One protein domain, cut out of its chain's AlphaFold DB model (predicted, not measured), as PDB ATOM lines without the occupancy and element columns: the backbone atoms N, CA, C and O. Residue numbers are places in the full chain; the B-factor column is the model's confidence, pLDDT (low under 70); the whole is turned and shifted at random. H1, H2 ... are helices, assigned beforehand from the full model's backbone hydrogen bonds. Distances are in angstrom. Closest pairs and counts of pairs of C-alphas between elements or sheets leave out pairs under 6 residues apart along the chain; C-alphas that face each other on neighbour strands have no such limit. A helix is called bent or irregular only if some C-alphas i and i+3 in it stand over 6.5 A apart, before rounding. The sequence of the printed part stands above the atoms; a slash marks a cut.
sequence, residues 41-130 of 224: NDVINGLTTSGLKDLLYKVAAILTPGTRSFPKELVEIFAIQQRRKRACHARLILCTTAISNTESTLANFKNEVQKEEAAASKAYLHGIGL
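AT A GLANCE: This is residues 41 to 130 of the 224 residues of an uncharacterized protein of Erysiphe pulchra (UniProt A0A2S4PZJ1). Picture one very long, straight helix, H3, that makes the length of a thin rod, with a shorter arm of chain folded back from each of its ends. At its first end a loop turns the chain round between H2 and H3, with H2 and the small H1 on a separate arm that has a gap between it and H3; at its last end a tight turn brings H4 back loosely beside the end of H3. There is no compact core, and much of the length of H3, with H1 and most of H2, stands free. The printed part has 90 residues with four named helices, in the order H1, H2, H3, H4, and no named strand, and its class is all helix. It is extended, with a radius of gyration of the C-alphas of 22.4 A, and the C-alphas span 74 by 24 by 21 A.

HOW THE PARTS SIT: Start with H1, residues 41 to 46, and go on to H2, residues 49 to 63; the two are close but not clearly touching, and their closest C-alphas, those of Gly 46 and Leu 52, are 7.4 A apart. They run the same way at a steep tilt of 44 degrees, with 16.6 A from centre to centre. Next look at H3, residues 72 to 107: H2 and H3 are apart although they follow each other along the chain, and H1 and H3 are apart too. At the far end comes H4, residues 112 to 127, which only just touches H3, with 3 pairs of C-alphas within 8 A. The closest C-alphas of H3 and H4 are those of Leu 106 and Ala 118, 5.9 A apart. H3 touches H4 with residues 103 to 106 alone, and H4 touches H3 with residues 115 to 122 alone. H3 and H4 run opposite ways at a shallow tilt of 20 degrees and form a helical hairpin, with 26.8 A from centre to centre. H4 is apart from H1 and from H2. In the backbone of H1, H2, H3 and H4, every O i to N i+4 pair is within hydrogen-bond range.

IN THESE COORDINATES: Find C-alpha 41 at (-12.713, -48.073, 9.777); there H1 begins, and it runs to Gly 46. H2 runs from Thr 49 to Leu 63, 20.4 A from first to last C-alpha. Then find C-alpha 72 at (-14.268, -56.629, -22.700), where H3 begins; it is the longest helix, with 36 residues, and it ends at C-alpha 107 at (-12.566, -17.767, 13.149), 52.9 A from its start. Watch y and z there: both rise from the beginning of H3 to its end. H4 runs from Glu 112 to Gly 127, 22.3 A from first to last C-alpha, and ends at C-alpha 127 at (-26.857, -29.078, 10.457). None of the four helices is bent.

THE WHOLE: The two C-alphas farthest apart are those of Gly 66 and Glu 112, at 74.2 A, while those of Asn 41 and Leu 130, the first and last printed, are 21.0 A apart. Residues 41 to 59, 61 to 69 and 71 to 98 stand free; of these, 41 to 46 belong to H1, 49 to 59 and 61 to 63 to H2, and 72 to 98 to H3. The printed part has no cut. The links from H1 to H2 and from H3 to H4 are tight, the one from H2 to H3, with 8 residues, is short, and there is no long link. Read the B-factor column for the model's confidence: the mean pLDDT of the printed part is 77.2, and 27 residues are under 70, namely 41 to 53, 60 to 70 and 128 to 130. H1 has a mean pLDDT of 43 and H3 one of 91.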
ATOM      1  N   ASN A  41     -14.081 -48.077  10.288       40.12
ATOM      2  CA  ASN A  41     -12.713 -48.073   9.777       40.12
ATOM      3  C   ASN A  41     -12.433 -49.231   8.804       40.12
ATOM      4  O   ASN A  41     -11.642 -49.063   7.880       40.12
ATOM      5  N   ASP A  42     -13.101 -50.376   8.945       39.56
ATOM      6  CA  ASP A  42     -12.954 -51.523   8.041       39.56
ATOM      7  C   ASP A  42     -13.677 -51.301   6.708       39.56
ATOM      8  O   ASP A  42     -13.252 -51.822   5.681       39.56
ATOM      9  N   VAL A  43     -14.731 -50.479   6.683       48.91
ATOM     10  CA  VAL A  43     -15.417 -50.091   5.439       48.91
ATOM     11  C   VAL A  43     -14.549 -49.122   4.634       48.91
ATOM     12  O   VAL A  43     -14.397 -49.280   3.424       48.91
ATOM     13  N   ILE A  44     -13.909 -48.157   5.297       43.91
ATOM     14  CA  ILE A  44     -13.004 -47.198   4.648       43.91
ATOM     15  C   ILE A  44     -11.693 -47.887   4.223       43.91
ATOM     16  O   ILE A  44     -11.234 -47.693   3.093       43.91
ATOM     17  N   ASN A  45     -11.136 -48.761   5.067       41.78
ATOM     18  CA  ASN A  45      -9.907 -49.498   4.767       41.78
ATOM     19  C   ASN A  45     -10.132 -50.678   3.810       41.78
ATOM     20  O   ASN A  45      -9.268 -50.948   2.981       41.78
ATOM     21  N   GLY A  46     -11.297 -51.325   3.813       43.59
ATOM     22  CA  GLY A  46     -11.677 -52.342   2.823       43.59
ATOM     23  C   GLY A  46     -11.856 -51.769   1.411       43.59
ATOM     24  O   GLY A  46     -11.691 -52.478   0.418       43.59
ATOM     25  N   LEU A  47     -12.106 -50.458   1.305       46.81
ATOM     26  CA  LEU A  47     -12.115 -49.689   0.058       46.81
ATOM     27  C   LEU A  47     -10.735 -49.164  -0.365       46.81
ATOM     28  O   LEU A  47     -10.641 -48.494  -1.405       46.81
ATOM     29  N   THR A  48      -9.662 -49.460   0.368       50.19
ATOM     30  CA  THR A  48      -8.313 -49.200  -0.138       50.19
ATOM     31  C   THR A  48      -8.062 -50.050  -1.379       50.19
ATOM     32  O   THR A  48      -8.608 -51.140  -1.565       50.19
ATOM     33  N   THR A  49      -7.253 -49.527  -2.298       55.16
ATOM     34  CA  THR A  49      -6.944 -50.216  -3.555       55.16
ATOM     35  C   THR A  49      -6.373 -51.618  -3.337       55.16
ATOM     36  O   THR A  49      -6.452 -52.419  -4.256       55.16
ATOM     37  N   SER A  50      -5.812 -51.922  -2.162       56.31
ATOM     38  CA  SER A  50      -5.298 -53.245  -1.795       56.31
ATOM     39  C   SER A  50      -6.409 -54.274  -1.569       56.31
ATOM     40  O   SER A  50      -6.291 -55.366  -2.108       56.31
ATOM     41  N   GLY A  51      -7.506 -53.938  -0.880       64.50
ATOM     42  CA  GLY A  51      -8.617 -54.876  -0.642       64.50
ATOM     43  C   GLY A  51      -9.363 -55.255  -1.926       64.50
ATOM     44  O   GLY A  51      -9.642 -56.425  -2.179       64.50
ATOM     45  N   LEU A  52      -9.593 -54.272  -2.801       66.31
ATOM     46  CA  LEU A  52     -10.151 -54.511  -4.137       66.31
ATOM     47  C   LEU A  52      -9.199 -55.310  -5.032       66.31
ATOM     48  O   LEU A  52      -9.667 -56.155  -5.784       66.31
ATOM     49  N   LYS A  53      -7.883 -55.066  -4.953       69.44
ATOM     50  CA  LYS A  53      -6.873 -55.839  -5.695       69.44
ATOM     51  C   LYS A  53      -6.775 -57.280  -5.198       69.44
ATOM     52  O   LYS A  53      -6.665 -58.169  -6.030       69.44
ATOM     53  N   ASP A  54      -6.848 -57.509  -3.889       72.06
ATOM     54  CA  ASP A  54      -6.812 -58.846  -3.286       72.06
ATOM     55  C   ASP A  54      -8.070 -59.653  -3.639       72.06
ATOM     56  O   ASP A  54      -7.975 -60.804  -4.061       72.06
ATOM     57  N   LEU A  55      -9.251 -59.026  -3.592       70.12
ATOM     58  CA  LEU A  55     -10.486 -59.636  -4.092       70.12
ATOM     59  C   LEU A  55     -10.426 -59.900  -5.599       70.12
ATOM     60  O   LEU A  55     -10.826 -60.976  -6.028       70.12
ATOM     61  N   LEU A  56      -9.893 -58.974  -6.403       73.69
ATOM     62  CA  LEU A  56      -9.688 -59.209  -7.836       73.69
ATOM     63  C   LEU A  56      -8.709 -60.356  -8.094       73.69
ATOM     64  O   LEU A  56      -8.958 -61.148  -8.993       73.69
ATOM     65  N   TYR A  57      -7.630 -60.465  -7.320       72.25
ATOM     66  CA  TYR A  57      -6.636 -61.529  -7.456       72.25
ATOM     67  C   TYR A  57      -7.220 -62.889  -7.063       72.25
ATOM     68  O   TYR A  57      -7.031 -63.867  -7.778       72.25
ATOM     69  N   LYS A  58      -8.020 -62.942  -5.993       76.12
ATOM     70  CA  LYS A  58      -8.759 -64.143  -5.575       76.12
ATOM     71  C   LYS A  58      -9.819 -64.550  -6.597       76.12
ATOM     72  O   LYS A  58      -9.910 -65.719  -6.945       76.12
ATOM     73  N   VAL A  59     -10.576 -63.594  -7.133       71.12
ATOM     74  CA  VAL A  59     -11.573 -63.845  -8.185       71.12
ATOM     75  C   VAL A  59     -10.900 -64.272  -9.497       71.12
ATOM     76  O   VAL A  59     -11.381 -65.193 -10.148       71.12
ATOM     77  N   ALA A  60      -9.759 -63.681  -9.861       67.69
ATOM     78  CA  ALA A  60      -8.974 -64.075 -11.032       67.69
ATOM     79  C   ALA A  60      -8.339 -65.470 -10.882       67.69
ATOM     80  O   ALA A  60      -8.331 -66.237 -11.843       67.69
ATOM     81  N   ALA A  61      -7.871 -65.824  -9.680       68.19
ATOM     82  CA  ALA A  61      -7.351 -67.155  -9.367       68.19
ATOM     83  C   ALA A  61      -8.444 -68.237  -9.421       68.19
ATOM     84  O   ALA A  61      -8.173 -69.363  -9.823       68.19
ATOM     85  N   ILE A  62      -9.688 -67.892  -9.069       65.88
ATOM     86  CA  ILE A  62     -10.846 -68.789  -9.214       65.88
ATOM     87  C   ILE A  62     -11.276 -68.910 -10.686       65.88
ATOM     88  O   ILE A  62     -11.754 -69.962 -11.102       65.88
ATOM     89  N   LEU A  63     -11.096 -67.856 -11.490       64.50
ATOM     90  CA  LEU A  63     -11.545 -67.807 -12.885       64.50
ATOM     91  C   LEU A  63     -10.570 -68.408 -13.907       64.50
ATOM     92  O   LEU A  63     -10.955 -68.527 -15.068       64.50
ATOM     93  N   THR A  64      -9.352 -68.820 -13.535       56.62
ATOM     94  CA  THR A  64      -8.461 -69.520 -14.481       56.62
ATOM     95  C   THR A  64      -7.533 -70.530 -13.803       56.62
ATOM     96  O   THR A  64      -6.745 -70.171 -12.933       56.62
ATOM     97  N   PRO A  65      -7.568 -71.785 -14.281       50.59
ATOM     98  CA  PRO A  65      -6.597 -72.162 -15.303       50.59
ATOM     99  C   PRO A  65      -7.301 -72.750 -16.534       50.59
ATOM    100  O   PRO A  65      -7.812 -73.863 -16.493       50.59
ATOM    101  N   GLY A  66      -7.328 -72.013 -17.651       59.50
ATOM    102  CA  GLY A  66      -7.642 -72.634 -18.947       59.50
ATOM    103  C   GLY A  66      -8.298 -71.768 -20.019       59.50
ATOM    104  O   GLY A  66      -8.119 -72.065 -21.197       59.50
ATOM    105  N   THR A  67      -9.009 -70.685 -19.689       51.03
ATOM    106  CA  THR A  67      -9.758 -69.918 -20.704       51.03
ATOM    107  C   THR A  67      -9.440 -68.421 -20.723       51.03
ATOM    108  O   THR A  67      -9.869 -67.619 -19.905       51.03
ATOM    109  N   ARG A  68      -8.624 -68.085 -21.728       59.06
ATOM    110  CA  ARG A  68      -8.666 -66.945 -22.662       59.06
ATOM    111  C   ARG A  68      -9.520 -65.717 -22.265       59.06
ATOM    112  O   ARG A  68     -10.736 -65.734 -22.378       59.06
ATOM    113  N   SER A  69      -8.807 -64.618 -21.981       64.06
ATOM    114  CA  SER A  69      -9.220 -63.196 -21.996       64.06
ATOM    115  C   SER A  69     -10.450 -62.787 -21.170       64.06
ATOM    116  O   SER A  69     -11.572 -63.189 -21.453       64.06
ATOM    117  N   PHE A  70     -10.243 -61.859 -20.227       66.69
ATOM    118  CA  PHE A  70     -11.323 -61.142 -19.541       66.69
ATOM    119  C   PHE A  70     -12.336 -60.569 -20.556       66.69
ATOM    120  O   PHE A  70     -11.915 -59.895 -21.504       66.69
ATOM    121  N   PRO A  71     -13.655 -60.778 -20.363       84.31
ATOM    122  CA  PRO A  71     -14.681 -60.157 -21.190       84.31
ATOM    123  C   PRO A  71     -14.487 -58.639 -21.249       84.31
ATOM    124  O   PRO A  71     -14.354 -57.983 -20.212       84.31
ATOM    125  N   LYS A  72     -14.476 -58.074 -22.462       85.12
ATOM    126  CA  LYS A  72     -14.268 -56.629 -22.700       85.12
ATOM    127  C   LYS A  72     -15.242 -55.766 -21.886       85.12
ATOM    128  O   LYS A  72     -14.854 -54.730 -21.354       85.12
ATOM    129  N   GLU A  73     -16.464 -56.258 -21.715       83.25
ATOM    130  CA  GLU A  73     -17.531 -55.644 -20.919       83.25
ATOM    131  C   GLU A  73     -17.141 -55.468 -19.442       83.25
ATOM    132  O   GLU A  73     -17.397 -54.421 -18.851       83.25
ATOM    133  N   LEU A  74     -16.461 -56.448 -18.835       84.88
ATOM    134  CA  LEU A  74     -16.044 -56.364 -17.430       84.88
ATOM    135  C   LEU A  74     -14.926 -55.340 -17.224       84.88
ATOM    136  O   LEU A  74     -14.928 -54.606 -16.232       84.88
ATOM    137  N   VAL A  75     -13.991 -55.261 -18.173       85.81
ATOM    138  CA  VAL A  75     -12.919 -54.256 -18.159       85.81
ATOM    139  C   VAL A  75     -13.516 -52.849 -18.235       85.81
ATOM    140  O   VAL A  75     -13.116 -51.963 -17.476       85.81
ATOM    141  N   GLU A  76     -14.512 -52.650 -19.098       90.62
ATOM    142  CA  GLU A  76     -15.218 -51.376 -19.231       90.62
ATOM    143  C   GLU A  76     -15.996 -51.007 -17.956       90.62
ATOM    144  O   GLU A  76     -15.875 -49.882 -17.462       90.62
ATOM    145  N   ILE A  77     -16.715 -51.959 -17.350       88.19
ATOM    146  CA  ILE A  77     -17.435 -51.749 -16.082       88.19
ATOM    147  C   ILE A  77     -16.468 -51.331 -14.966       88.19
ATOM    148  O   ILE A  77     -16.735 -50.361 -14.246       88.19
ATOM    149  N   PHE A  78     -15.324 -52.008 -14.833       89.69
ATOM    150  CA  PHE A  78     -14.320 -51.656 -13.829       89.69
ATOM    151  C   PHE A  78     -13.732 -50.263 -14.082       89.69
ATOM    152  O   PHE A  78     -13.597 -49.464 -13.150       89.69
ATOM    153  N   ALA A  79     -13.446 -49.928 -15.343       87.94
ATOM    154  CA  ALA A  79     -12.958 -48.607 -15.720       87.94
ATOM    155  C   ALA A  79     -13.965 -47.496 -15.367       87.94
ATOM    156  O   ALA A  79     -13.574 -46.461 -14.817       87.94
ATOM    157  N   ILE A  80     -15.262 -47.707 -15.613       90.94
ATOM    158  CA  ILE A  80     -16.326 -46.755 -15.258       90.94
ATOM    159  C   ILE A  80     -16.422 -46.583 -13.738       90.94
ATOM    160  O   ILE A  80     -16.473 -45.449 -13.255       90.94
ATOM    161  N   GLN A  81     -16.407 -47.675 -12.972       91.56
ATOM    162  CA  GLN A  81     -16.478 -47.603 -11.510       91.56
ATOM    163  C   GLN A  81     -15.273 -46.885 -10.917       91.56
ATOM    164  O   GLN A  81     -15.419 -46.008 -10.064       91.56
ATOM    165  N   GLN A  82     -14.080 -47.180 -11.426       92.94
ATOM    166  CA  GLN A  82     -12.864 -46.506 -11.002       92.94
ATOM    167  C   GLN A  82     -12.918 -45.001 -11.299       92.94
ATOM    168  O   GLN A  82     -12.529 -44.192 -10.453       92.94
ATOM    169  N   ARG A  83     -13.449 -44.594 -12.461       91.06
ATOM    170  CA  ARG A  83     -13.667 -43.176 -12.795       91.06
ATOM    171  C   ARG A  83     -14.655 -42.512 -11.839       91.06
ATOM    172  O   ARG A  83     -14.365 -41.428 -11.338       91.06
ATOM    173  N   ARG A  84     -15.781 -43.162 -11.528       93.44
ATOM    174  CA  ARG A  84     -16.769 -42.653 -10.560       93.44
ATOM    175  C   ARG A  84     -16.174 -42.510  -9.163       93.44
ATOM    176  O   ARG A  84     -16.373 -41.476  -8.532       93.44
ATOM    177  N   LYS A  85     -15.390 -43.491  -8.712       89.88
ATOM    178  CA  LYS A  85     -14.691 -43.448  -7.421       89.88
ATOM    179  C   LYS A  85     -13.709 -42.280  -7.353       89.88
ATOM    180  O   LYS A  85     -13.730 -41.533  -6.381       89.88
ATOM    181  N   ARG A  86     -12.906 -42.068  -8.403       89.94
ATOM    182  CA  ARG A  86     -11.986 -40.919  -8.496       89.94
ATOM    183  C   ARG A  86     -12.727 -39.583  -8.498       89.94
ATOM    184  O   ARG A  86     -12.338 -38.682  -7.767       89.94
ATOM    185  N   ALA A  87     -13.809 -39.468  -9.266       93.25
ATOM    186  CA  ALA A  87     -14.618 -38.253  -9.311       93.25
ATOM    187  C   ALA A  87     -15.286 -37.950  -7.959       93.25
ATOM    188  O   ALA A  87     -15.292 -36.803  -7.519       93.25
ATOM    189  N   CYS A  88     -15.811 -38.974  -7.281       94.25
ATOM    190  CA  CYS A  88     -16.386 -38.841  -5.945       94.25
ATOM    191  C   CYS A  88     -15.328 -38.398  -4.925       94.25
ATOM    192  O   CYS A  88     -15.554 -37.451  -4.178       94.25
ATOM    193  N   HIS A  89     -14.142 -39.008  -4.954       94.06
ATOM    194  CA  HIS A  89     -13.039 -38.636  -4.071       94.06
ATOM    195  C   HIS A  89     -12.554 -37.198  -4.308       94.06
ATOM    196  O   HIS A  89     -12.374 -36.453  -3.351       94.06
ATOM    197  N   ALA A  90     -12.420 -36.770  -5.567       95.31
ATOM    198  CA  ALA A  90     -12.064 -35.391  -5.899       95.31
ATOM    199  C   ALA A  90     -13.110 -34.383  -5.390       95.31
ATOM    200  O   ALA A  90     -12.748 -33.348  -4.834       95.31
ATOM    201  N   ARG A  91     -14.406 -34.703  -5.524       94.25
ATOM    202  CA  ARG A  91     -15.493 -33.886  -4.962       94.25
ATOM    203  C   ARG A  91     -15.421 -33.813  -3.444       94.25
ATOM    204  O   ARG A  91     -15.569 -32.730  -2.898       94.25
ATOM    205  N   LEU A  92     -15.170 -34.940  -2.779       91.88
ATOM    206  CA  LEU A  92     -15.029 -34.981  -1.327       91.88
ATOM    207  C   LEU A  92     -13.875 -34.087  -0.862       91.88
ATOM    208  O   LEU A  92     -14.091 -33.248   0.001       91.88
ATOM    209  N   ILE A  93     -12.694 -34.212  -1.476       93.88
ATOM    210  CA  ILE A  93     -11.534 -33.363  -1.164       93.88
ATOM    211  C   ILE A  93     -11.888 -31.884  -1.337       93.88
ATOM    212  O   ILE A  93     -11.648 -31.091  -0.431       93.88
ATOM    213  N   LEU A  94     -12.499 -31.518  -2.468       95.38
ATOM    214  CA  LEU A  94     -12.868 -30.131  -2.749       95.38
ATOM    215  C   LEU A  94     -13.862 -29.579  -1.716       95.38
ATOM    216  O   LEU A  94     -13.681 -28.462  -1.231       95.38
ATOM    217  N   CYS A  95     -14.881 -30.362  -1.350       91.50
ATOM    218  CA  CYS A  95     -15.840 -29.986  -0.315       91.50
ATOM    219  C   CYS A  95     -15.158 -29.808   1.045       91.50
ATOM    220  O   CYS A  95     -15.402 -28.804   1.708       91.50
ATOM    221  N   THR A  96     -14.278 -30.729   1.442       91.44
ATOM    222  CA  THR A  96     -13.539 -30.632   2.706       91.44
ATOM    223  C   THR A  96     -12.689 -29.364   2.751       91.44
ATOM    224  O   THR A  96     -12.768 -28.618   3.723       91.44
ATOM    225  N   THR A  97     -11.936 -29.057   1.689       94.62
ATOM    226  CA  THR A  97     -11.125 -27.831   1.624       94.62
ATOM    227  C   THR A  97     -11.984 -26.569   1.681       94.62
ATOM    228  O   THR A  97     -11.643 -25.634   2.402       94.62
ATOM    229  N   ALA A  98     -13.109 -26.532   0.961       92.38
ATOM    230  CA  ALA A  98     -14.022 -25.393   0.997       92.38
ATOM    231  C   ALA A  98     -14.590 -25.169   2.408       92.38
ATOM    232  O   ALA A  98     -14.572 -24.040   2.893       92.38
ATOM    233  N   ILE A  99     -15.016 -26.239   3.089       90.44
ATOM    234  CA  ILE A  99     -15.519 -26.169   4.466       90.44
ATOM    235  C   ILE A  99     -14.425 -25.637   5.399       90.44
ATOM    236  O   ILE A  99     -14.649 -24.638   6.079       90.44
ATOM    237  N   SER A 100     -13.217 -26.206   5.370       92.06
ATOM    238  CA  SER A 100     -12.115 -25.744   6.225       92.06
ATOM    239  C   SER A 100     -11.728 -24.280   5.970       92.06
ATOM    240  O   SER A 100     -11.441 -23.550   6.917       92.06
ATOM    241  N   ASN A 101     -11.778 -23.812   4.718       94.06
ATOM    242  CA  ASN A 101     -11.542 -22.403   4.383       94.06
ATOM    243  C   ASN A 101     -12.644 -21.481   4.923       94.06
ATOM    244  O   ASN A 101     -12.362 -20.375   5.388       94.06
ATOM    245  N   THR A 102     -13.905 -21.918   4.873       90.31
ATOM    246  CA  THR A 102     -15.003 -21.146   5.468       90.31
ATOM    247  C   THR A 102     -14.875 -21.079   6.983       90.31
ATOM    248  O   THR A 102     -15.019 -19.999   7.545       90.31
ATOM    249  N   GLU A 103     -14.520 -22.182   7.645       88.44
ATOM    250  CA  GLU A 103     -14.326 -22.226   9.096       88.44
ATOM    251  C   GLU A 103     -13.152 -21.357   9.562       88.44
ATOM    252  O   GLU A 103     -13.265 -20.672  10.579       88.44
ATOM    253  N   SER A 104     -12.043 -21.334   8.819       90.50
ATOM    254  CA  SER A 104     -10.897 -20.479   9.151       90.50
ATOM    255  C   SER A 104     -11.215 -18.996   8.966       90.50
ATOM    256  O   SER A 104     -10.859 -18.178   9.812       90.50
ATOM    257  N   THR A 105     -11.949 -18.644   7.907       89.75
ATOM    258  CA  THR A 105     -12.441 -17.276   7.686       89.75
ATOM    259  C   THR A 105     -13.358 -16.848   8.825       89.75
ATOM    260  O   THR A 105     -13.223 -15.748   9.356       89.75
ATOM    261  N   LEU A 106     -14.243 -17.749   9.243       85.06
ATOM    262  CA  LEU A 106     -15.171 -17.534  10.341       85.06
ATOM    263  C   LEU A 106     -14.461 -17.247  11.672       85.06
ATOM    264  O   LEU A 106     -14.902 -16.403  12.449       85.06
ATOM    265  N   ALA A 107     -13.351 -17.937  11.931       85.19
ATOM    266  CA  ALA A 107     -12.566 -17.767  13.149       85.19
ATOM    267  C   ALA A 107     -11.856 -16.402  13.236       85.19
ATOM    268  O   ALA A 107     -11.500 -15.970  14.330       85.19
ATOM    269  N   ASN A 108     -11.667 -15.709  12.109       90.06
ATOM    270  CA  ASN A 108     -10.981 -14.417  12.063       90.06
ATOM    271  C   ASN A 108     -11.885 -13.223  12.422       90.06
ATOM    272  O   ASN A 108     -11.382 -12.108  12.593       90.06
ATOM    273  N   PHE A 109     -13.202 -13.421  12.546       83.69
ATOM    274  CA  PHE A 109     -14.119 -12.356  12.948       83.69
ATOM    275  C   PHE A 109     -13.941 -12.004  14.433       83.69
ATOM    276  O   PHE A 109     -14.084 -12.852  15.311       83.69
ATOM    277  N   LYS A 110     -13.639 -10.729  14.718       86.50
ATOM    278  CA  LYS A 110     -13.404 -10.213  16.084       86.50
ATOM    279  C   LYS A 110     -14.604  -9.491  16.698       86.50
ATOM    280  O   LYS A 110     -14.641  -9.312  17.908       86.50
ATOM    281  N   ASN A 111     -15.559  -9.048  15.883       88.38
ATOM    282  CA  ASN A 111     -16.713  -8.292  16.367       88.38
ATOM    283  C   ASN A 111     -17.764  -9.245  16.949       88.38
ATOM    284  O   ASN A 111     -18.109 -10.231  16.303       88.38
ATOM    285  N   GLU A 112     -18.324  -8.923  18.117       79.94
ATOM    286  CA  GLU A 112     -19.308  -9.780  18.807       79.94
ATOM    287  C   GLU A 112     -20.546 -10.085  17.940       79.94
ATOM    288  O   GLU A 112     -20.999 -11.224  17.890       79.94
ATOM    289  N   VAL A 113     -21.018  -9.112  17.148       81.19
ATOM    290  CA  VAL A 113     -22.132  -9.310  16.197       81.19
ATOM    291  C   VAL A 113     -21.763 -10.301  15.084       81.19
ATOM    292  O   VAL A 113     -22.543 -11.185  14.742       81.19
ATOM    293  N   GLN A 114     -20.546 -10.201  14.541       79.56
ATOM    294  CA  GLN A 114     -20.065 -11.119  13.501       79.56
ATOM    295  C   GLN A 114     -19.802 -12.520  14.059       79.56
ATOM    296  O   GLN A 114     -19.930 -13.502  13.335       79.56
ATOM    297  N   LYS A 115     -19.462 -12.628  15.347       80.44
ATOM    298  CA  LYS A 115     -19.244 -13.896  16.047       80.44
ATOM    299  C   LYS A 115     -20.553 -14.655  16.293       80.44
ATOM    300  O   LYS A 115     -20.567 -15.882  16.194       80.44
ATOM    301  N   GLU A 116     -21.652 -13.951  16.562       84.25
ATOM    302  CA  GLU A 116     -22.986 -14.556  16.665       84.25
ATOM    303  C   GLU A 116     -23.485 -15.061  15.299       84.25
ATOM    304  O   GLU A 116     -23.889 -16.221  15.170       84.25
ATOM    305  N   GLU A 117     -23.364 -14.242  14.249       81.25
ATOM    306  CA  GLU A 117     -23.705 -14.635  12.872       81.25
ATOM    307  C   GLU A 117     -22.830 -15.803  12.378       81.25
ATOM    308  O   GLU A 117     -23.301 -16.737  11.714       81.25
ATOM    309  N   ALA A 118     -21.559 -15.800  12.776       82.44
ATOM    310  CA  ALA A 118     -20.630 -16.883  12.537       82.44
ATOM    311  C   ALA A 118     -21.088 -18.199  13.176       82.44
ATOM    312  O   ALA A 118     -21.127 -19.242  12.515       82.44
ATOM    313  N   ALA A 119     -21.467 -18.164  14.453       82.44
ATOM    314  CA  ALA A 119     -21.951 -19.336  15.174       82.44
ATOM    315  C   ALA A 119     -23.216 -19.921  14.523       82.44
ATOM    316  O   ALA A 119     -23.301 -21.140  14.344       82.44
ATOM    317  N   ALA A 120     -24.154 -19.069  14.093       85.69
ATOM    318  CA  ALA A 120     -25.341 -19.486  13.347       85.69
ATOM    319  C   ALA A 120     -24.983 -20.146  12.002       85.69
ATOM    320  O   ALA A 120     -25.501 -21.216  11.673       85.69
ATOM    321  N   SER A 121     -24.042 -19.563  11.258       80.69
ATOM    322  CA  SER A 121     -23.569 -20.102   9.977       80.69
ATOM    323  C   SER A 121     -22.866 -21.454  10.139       80.69
ATOM    324  O   SER A 121     -23.123 -22.387   9.375       80.69
ATOM    325  N   LYS A 122     -22.041 -21.617  11.179       82.50
ATOM    326  CA  LYS A 122     -21.405 -22.899  11.516       82.50
ATOM    327  C   LYS A 122     -22.437 -23.960  11.901       82.50
ATOM    328  O   LYS A 122     -22.343 -25.098  11.442       82.50
ATOM    329  N   ALA A 123     -23.438 -23.593  12.703       86.06
ATOM    330  CA  ALA A 123     -24.532 -24.487  13.071       86.06
ATOM    331  C   ALA A 123     -25.343 -24.936  11.845       86.06
ATOM    332  O   ALA A 123     -25.746 -26.095  11.773       86.06
ATOM    333  N   TYR A 124     -25.528 -24.055  10.857       82.62
ATOM    334  CA  TYR A 124     -26.149 -24.399   9.582       82.62
ATOM    335  C   TYR A 124     -25.295 -25.384   8.773       82.62
ATOM    336  O   TYR A 124     -25.798 -26.440   8.396       82.62
ATOM    337  N   LEU A 125     -24.000 -25.113   8.576       80.56
ATOM    338  CA  LEU A 125     -23.087 -26.018   7.858       80.56
ATOM    339  C   LEU A 125     -23.036 -27.414   8.494       80.56
ATOM    340  O   LEU A 125     -23.103 -28.421   7.792       80.56
ATOM    341  N   HIS A 126     -22.994 -27.475   9.824       80.38
ATOM    342  CA  HIS A 126     -22.999 -28.732  10.572       80.38
ATOM    343  C   HIS A 126     -24.390 -29.402  10.602       80.38
ATOM    344  O   HIS A 126     -24.500 -30.619  10.743       80.38
ATOM    345  N   GLY A 127     -25.466 -28.621  10.457       73.62
ATOM    346  CA  GLY A 127     -26.857 -29.078  10.457       73.62
ATOM    347  C   GLY A 127     -27.362 -29.589   9.105       73.62
ATOM    348  O   GLY A 127     -28.236 -30.450   9.085       73.62
ATOM    349  N   ILE A 128     -26.799 -29.133   7.981       65.81
ATOM    350  CA  ILE A 128     -27.155 -29.605   6.629       65.81
ATOM    351  C   ILE A 128     -26.878 -31.110   6.452       65.81
ATOM    352  O   ILE A 128     -27.581 -31.778   5.699       65.81
ATOM    353  N   GLY A 129     -25.895 -31.665   7.168       54.34
ATOM    354  CA  GLY A 129     -25.607 -33.105   7.166       54.34
ATOM    355  C   GLY A 129     -26.561 -33.946   8.022       54.34
ATOM    356  O   GLY A 129     -26.512 -35.172   7.964       54.34
ATOM    357  N   LEU A 130     -27.425 -33.313   8.819       49.25
ATOM    358  CA  LEU A 130     -28.300 -33.982   9.768       49.25
ATOM    359  C   LEU A 130     -29.743 -33.825   9.294       49.25
ATOM    360  O   LEU A 130     -30.399 -32.836   9.617       49.25
TER     361      LEU A 130